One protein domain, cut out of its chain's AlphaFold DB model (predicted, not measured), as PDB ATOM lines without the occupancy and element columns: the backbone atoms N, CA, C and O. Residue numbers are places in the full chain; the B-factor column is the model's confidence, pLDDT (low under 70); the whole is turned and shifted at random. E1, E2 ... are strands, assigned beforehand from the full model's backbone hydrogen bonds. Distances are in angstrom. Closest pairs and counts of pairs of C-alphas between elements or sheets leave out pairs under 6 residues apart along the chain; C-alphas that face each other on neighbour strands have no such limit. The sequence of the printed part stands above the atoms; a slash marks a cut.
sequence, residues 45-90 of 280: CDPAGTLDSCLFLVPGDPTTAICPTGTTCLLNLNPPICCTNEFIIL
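This is residues 45 to 90 of the 280 residues of the protein "ShK domain-containing protein" of Pristionchus pacificus (UniProt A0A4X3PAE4). Little regular structure is here: a small sheet of three short strands, E1, E3 and E2 in that order, all antiparallel, with a long loop, residues 54 to 70, that runs out to one end and folds back, residues 55 to 56 pairing antiparallel with 65 to 66. The printed part has 46 residues, 12 of them in strands E1, E2 and E3 along the chain, and no named helix: all strand. It is compact, radius of gyration of the C-alphas 9.8 A, spanning 28 by 21 by 17 A.

From Cys 45 you come to E1, residues 50 to 53, an edge strand antiparallel to inner strand E3, residues 81 to 84, at 144 degrees; N 51 and O 82 are within hydrogen-bond range, 3.0 A. E2, residues 71 to 74, the other edge strand, forms a hairpin with E3, antiparallel at 142 degrees; look at N 72 and O 83, 2.8 A. E1 and E2 are only just apart, closest 8.3 A.

Find C-alpha 50 at (-32.407, -14.749, 4.883); E1 runs 9.0 A to C-alpha 53. E2 runs 9.4 A from C-alpha 71 to C-alpha 74, and E3 runs 9.9 A from C-alpha 81 to its last residue, with C-alpha 84 at (-34.023, -8.884, 8.202).

The C-alphas farthest apart, Ala 48 and Val 58, are 28.1 A apart. The printed part has no cut; E1 to E2 is a long link. Residues 49, 58 to 60, 62 and 90 have pLDDT under 70.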
ATOM      1  N   CYS A  45     -26.366 -14.004   9.352       81.19
ATOM      2  CA  CYS A  45     -27.834 -13.972   9.353       81.19
ATOM      3  C   CYS A  45     -28.378 -15.342   9.759       81.19
ATOM      4  O   CYS A  45     -27.896 -16.359   9.252       81.19
ATOM      5  N   ASP A  46     -29.368 -15.375  10.649       81.56
ATOM      6  CA  ASP A  46     -30.120 -16.598  10.938       81.56
ATOM      7  C   ASP A  46     -30.863 -17.071   9.666       81.56
ATOM      8  O   ASP A  46     -31.447 -16.234   8.968       81.56
ATOM      9  N   PRO A  47     -30.880 -18.380   9.338       71.19
ATOM     10  CA  PRO A  47     -31.606 -18.913   8.179       71.19
ATOM     11  C   PRO A  47     -33.105 -18.568   8.147       71.19
ATOM     12  O   PRO A  47     -33.707 -18.608   7.078       71.19
ATOM     13  N   ALA A  48     -33.724 -18.208   9.276       70.31
ATOM     14  CA  ALA A  48     -35.110 -17.741   9.314       70.31
ATOM     15  C   ALA A  48     -35.308 -16.309   8.765       70.31
ATOM     16  O   ALA A  48     -36.436 -15.933   8.448       70.31
ATOM     17  N   GLY A  49     -34.235 -15.513   8.647       67.75
ATOM     18  CA  GLY A  49     -34.260 -14.112   8.204       67.75
ATOM     19  C   GLY A  49     -33.578 -13.838   6.860       67.75
ATOM     20  O   GLY A  49     -33.498 -12.679   6.439       67.75
ATOM     21  N   THR A  50     -33.073 -14.876   6.185       77.69
ATOM     22  CA  THR A  50     -32.407 -14.749   4.883       77.69
ATOM     23  C   THR A  50     -33.417 -14.531   3.760       77.69
ATOM     24  O   THR A  50     -34.309 -15.356   3.555       77.69
ATOM     25  N   LEU A  51     -33.251 -13.442   3.011       73.50
ATOM     26  CA  LEU A  51     -33.999 -13.130   1.789       73.50
ATOM     27  C   LEU A  51     -33.087 -13.268   0.552       73.50
ATOM     28  O   LEU A  51     -32.023 -13.886   0.616       73.50
ATOM     29  N   ASP A  52     -33.513 -12.686  -0.572       77.81
ATOM     30  CA  ASP A  52     -32.757 -12.608  -1.825       77.81
ATOM     31  C   ASP A  52     -31.395 -11.892  -1.688       77.81
ATOM     32  O   ASP A  52     -31.073 -11.234  -0.692       77.81
ATOM     33  N   SER A  53     -30.572 -12.032  -2.731       82.38
ATOM     34  CA  SER A  53     -29.269 -11.363  -2.843       82.38
ATOM     35  C   SER A  53     -29.406  -9.838  -2.824       82.38
ATOM     36  O   SER A  53     -30.388  -9.288  -3.324       82.38
ATOM     37  N   CYS A  54     -28.398  -9.141  -2.296       83.38
ATOM     38  CA  CYS A  54     -28.392  -7.680  -2.320       83.38
ATOM     39  C   CYS A  54     -28.405  -7.144  -3.751       83.38
ATOM     40  O   CYS A  54     -27.648  -7.608  -4.608       83.38
ATOM     41  N   LEU A  55     -29.214  -6.114  -3.990       81.50
ATOM     42  CA  LEU A  55     -29.215  -5.415  -5.265       81.50
ATOM     43  C   LEU A  55     -28.177  -4.293  -5.215       81.50
ATOM     44  O   LEU A  55     -28.259  -3.398  -4.382       81.50
ATOM     45  N   PHE A  56     -27.197  -4.334  -6.112       78.75
ATOM     46  CA  PHE A  56     -26.182  -3.291  -6.230       78.75
ATOM     47  C   PHE A  56     -26.592  -2.307  -7.320       78.75
ATOM     48  O   PHE A  56     -26.675  -2.686  -8.487       78.75
ATOM     49  N   LEU A  57     -26.824  -1.041  -6.952       70.38
ATOM     50  CA  LEU A  57     -27.088   0.015  -7.940       70.38
ATOM     51  C   LEU A  57     -25.846   0.298  -8.802       70.38
ATOM     52  O   LEU A  57     -25.975   0.723  -9.948       70.38
ATOM     53  N   VAL A  58     -24.649   0.018  -8.273       63.75
ATOM     54  CA  VAL A  58     -23.376   0.050  -9.000       63.75
ATOM     55  C   VAL A  58     -22.637  -1.284  -8.796       63.75
ATOM     56  O   VAL A  58     -22.269  -1.613  -7.666       63.75
ATOM     57  N   PRO A  59     -22.373  -2.069  -9.862       62.25
ATOM     58  CA  PRO A  59     -21.650  -3.334  -9.746       62.25
ATOM     59  C   PRO A  59     -20.251  -3.143  -9.146       62.25
ATOM     60  O   PRO A  59     -19.419  -2.436  -9.717       62.25
ATOM     61  N   GLY A  60     -19.992  -3.795  -8.011       60.91
ATOM     62  CA  GLY A  60     -18.705  -3.748  -7.309       60.91
ATOM     63  C   GLY A  60     -18.544  -2.608  -6.298       60.91
ATOM     64  O   GLY A  60     -17.487  -2.532  -5.677       60.91
ATOM     65  N   ASP A  61     -19.561  -1.760  -6.098       71.19
ATOM     66  CA  ASP A  61     -19.548  -0.737  -5.047       71.19
ATOM     67  C   ASP A  61     -20.386  -1.172  -3.824       71.19
ATOM     68  O   ASP A  61     -21.624  -1.141  -3.885       71.19
ATOM     69  N   PRO A  62     -19.747  -1.540  -2.695       66.81
ATOM     70  CA  PRO A  62     -20.439  -1.963  -1.478       66.81
ATOM     71  C   PRO A  62     -21.343  -0.878  -0.877       66.81
ATOM     72  O   PRO A  62     -22.284  -1.198  -0.158       66.81
ATOM     73  N   THR A  63     -21.106   0.400  -1.178       71.44
ATOM     74  CA  THR A  63     -21.890   1.515  -0.621       71.44
ATOM     75  C   THR A  63     -23.255   1.685  -1.287       71.44
ATOM     76  O   THR A  63     -24.118   2.384  -0.762       71.44
ATOM     77  N   THR A  64     -23.471   1.013  -2.421       73.94
ATOM     78  CA  THR A  64     -24.694   1.120  -3.230       73.94
ATOM     79  C   THR A  64     -25.615  -0.093  -3.107       73.94
ATOM     80  O   THR A  64     -26.597  -0.207  -3.846       73.94
ATOM     81  N   ALA A  65     -25.291  -1.013  -2.195       77.62
ATOM     82  CA  ALA A  65     -26.091  -2.196  -1.942       77.62
ATOM     83  C   ALA A  65     -27.393  -1.821  -1.227       77.62
ATOM     84  O   ALA A  65     -27.380  -1.235  -0.143       77.62
ATOM     85  N   ILE A  66     -28.516  -2.179  -1.837       82.31
ATOM     86  CA  ILE A  66     -29.856  -1.912  -1.325       82.31
ATOM     87  C   ILE A  66     -30.626  -3.214  -1.118       82.31
ATOM     88  O   ILE A  66     -30.459  -4.196  -1.843       82.31
ATOM     89  N   CYS A  67     -31.500  -3.181  -0.119       83.12
ATOM     90  CA  CYS A  67     -32.422  -4.250   0.218       83.12
ATOM     91  C   CYS A  67     -33.821  -3.670   0.497       83.12
ATOM     92  O   CYS A  67     -33.948  -2.462   0.729       83.12
ATOM     93  N   PRO A  68     -34.880  -4.498   0.477       80.69
ATOM     94  CA  PRO A  68     -36.226  -4.075   0.851       80.69
ATOM     95  C   PRO A  68     -36.279  -3.438   2.247       80.69
ATOM     96  O   PRO A  68     -35.455  -3.715   3.121       80.69
ATOM     97  N   THR A  69     -37.273  -2.586   2.489       79.19
ATOM     98  CA  THR A  69     -37.431  -1.892   3.777       79.19
ATOM     99  C   THR A  69     -37.451  -2.872   4.954       79.19
ATOM    100  O   THR A  69     -38.214  -3.834   4.936       79.19
ATOM    101  N   GLY A  70     -36.643  -2.605   5.987       74.19
ATOM    102  CA  GLY A  70     -36.537  -3.455   7.184       74.19
ATOM    103  C   GLY A  70     -35.430  -4.517   7.134       74.19
ATOM    104  O   GLY A  70     -35.345  -5.355   8.034       74.19
ATOM    105  N   THR A  71     -34.574  -4.480   6.110       82.75
ATOM    106  CA  THR A  71     -33.468  -5.429   5.927       82.75
ATOM    107  C   THR A  71     -32.148  -4.699   5.670       82.75
ATOM    108  O   THR A  71     -32.138  -3.571   5.176       82.75
ATOM    109  N   THR A  72     -31.032  -5.341   6.011       82.81
ATOM    110  CA  THR A  72     -29.669  -4.832   5.814       82.81
ATOM    111  C   THR A  72     -28.898  -5.776   4.900       82.81
ATOM    112  O   THR A  72     -28.987  -6.997   5.041       82.81
ATOM    113  N   CYS A  73     -28.126  -5.214   3.968       84.44
ATOM    114  CA  CYS A  73     -27.249  -6.004   3.113       84.44
ATOM    115  C   CYS A  73     -25.992  -6.444   3.871       84.44
ATOM    116  O   CYS A  73     -25.192  -5.612   4.305       84.44
ATOM    117  N   LEU A  74     -25.783  -7.755   3.981       85.88
ATOM    118  CA  LEU A  74     -24.584  -8.327   4.584       85.88
ATOM    119  C   LEU A  74     -23.533  -8.608   3.507       85.88
ATOM    120  O   LEU A  74     -23.465  -9.688   2.926       85.88
ATOM    121  N   LEU A  75     -22.679  -7.612   3.276       80.44
ATOM    122  CA  LEU A  75     -21.630  -7.626   2.247       80.44
ATOM    123  C   LEU A  75     -20.475  -8.596   2.533       80.44
ATOM    124  O   LEU A  75     -19.688  -8.896   1.641       80.44
ATOM    125  N   ASN A  76     -20.369  -9.074   3.773       77.00
ATOM    126  CA  ASN A  76     -19.332 -10.017   4.200       77.00
ATOM    127  C   ASN A  76     -19.663 -11.479   3.844       77.00
ATOM    128  O   ASN A  76     -18.844 -12.365   4.085       77.00
ATOM    129  N   LEU A  77     -20.856 -11.745   3.305       77.31
ATOM    130  CA  LEU A  77     -21.286 -13.070   2.860       77.31
ATOM    131  C   LEU A  77     -21.063 -13.213   1.349       77.31
ATOM    132  O   LEU A  77     -21.146 -12.235   0.609       77.31
ATOM    133  N   ASN A  78     -20.771 -14.432   0.886       76.88
ATOM    134  CA  ASN A  78     -20.560 -14.725  -0.530       76.88
ATOM    135  C   ASN A  78     -21.523 -15.837  -0.995       76.88
ATOM    136  O   ASN A  78     -21.257 -17.007  -0.704       76.88
ATOM    137  N   PRO A  79     -22.618 -15.514  -1.711       73.06
ATOM    138  CA  PRO A  79     -23.009 -14.180  -2.191       73.06
ATOM    139  C   PRO A  79     -23.563 -13.261  -1.075       73.06
ATOM    140  O   PRO A  79     -24.042 -13.765  -0.058       73.06
ATOM    141  N   PRO A  80     -23.520 -11.925  -1.249       80.06
ATOM    142  CA  PRO A  80     -24.083 -10.971  -0.292       80.06
ATOM    143  C   PRO A  80     -25.615 -11.034  -0.305       80.06
ATOM    144  O   PRO A  80     -26.241 -10.973  -1.366       80.06
ATOM    145  N   ILE A  81     -26.220 -11.136   0.878       83.56
ATOM    146  CA  ILE A  81     -27.667 -11.347   1.046       83.56
ATOM    147  C   ILE A  81     -28.332 -10.233   1.854       83.56
ATOM    148  O   ILE A  81     -27.708  -9.615   2.723       83.56
ATOM    149  N   CYS A  82     -29.618 -10.014   1.593       87.12
ATOM    150  CA  CYS A  82     -30.467  -9.175   2.425       87.12
ATOM    151  C   CYS A  82     -30.931  -9.963   3.657       87.12
ATOM    152  O   CYS A  82     -31.573 -11.005   3.532       87.12
ATOM    153  N   CYS A  83     -30.611  -9.456   4.847       87.69
ATOM    154  CA  CYS A  83     -31.031 -10.039   6.118       87.69
ATOM    155  C   CYS A  83     -32.022  -9.108   6.810       87.69
ATOM    156  O   CYS A  83     -31.787  -7.901   6.895       87.69
ATOM    157  N   THR A  84     -33.125  -9.643   7.322       85.75
ATOM    158  CA  THR A  84     -34.023  -8.884   8.202       85.75
ATOM    159  C   THR A  84     -33.271  -8.422   9.446       85.75
ATOM    160  O   THR A  84     -32.540  -9.187  10.069       85.75
ATOM    161  N   ASN A  85     -33.445  -7.151   9.820       76.56
ATOM    162  CA  ASN A  85     -32.628  -6.524  10.867       76.56
ATOM    163  C   ASN A  85     -32.702  -7.247  12.226       76.56
ATOM    164  O   ASN A  85     -31.747  -7.205  12.993       76.56
ATOM    165  N   GLU A  86     -33.820  -7.919  12.506       77.12
ATOM    166  CA  GLU A  86     -34.063  -8.687  13.734       77.12
ATOM    167  C   GLU A  86     -33.296 -10.022  13.787       77.12
ATOM    168  O   GLU A  86     -33.049 -10.553  14.864       77.12
ATOM    169  N   PHE A  87     -32.866 -10.538  12.635       76.62
ATOM    170  CA  PHE A  87     -32.187 -11.830  12.495       76.62
ATOM    171  C   PHE A  87     -30.686 -11.685  12.203       76.62
ATOM    172  O   PHE A  87     -30.003 -12.666  11.894       76.62
ATOM    173  N   ILE A  88     -30.157 -10.462  12.317       78.38
ATOM    174  CA  ILE A  88     -28.723 -10.193  12.231       78.38
ATOM    175  C   ILE A  88     -28.077 -10.627  13.545       78.38
ATOM    176  O   ILE A  88     -28.287 -10.029  14.601       78.38
ATOM    177  N   ILE A  89     -27.231 -11.647  13.467       76.38
ATOM    178  CA  ILE A  89     -26.449 -12.125  14.597       76.38
ATOM    179  C   ILE A  89     -25.195 -11.252  14.681       76.38
ATOM    180  O   ILE A  89     -24.240 -11.396  13.913       76.38
ATOM    181  N   LEU A  90     -25.212 -10.299  15.613       66.31
ATOM    182  CA  LEU A  90     -24.026  -9.520  15.959       66.31
ATOM    183  C   LEU A  90     -23.022 -10.403  16.716       66.31
ATOM    184  O   LEU A  90     -23.428 -11.243  17.524       66.31
TER     185      LEU A  90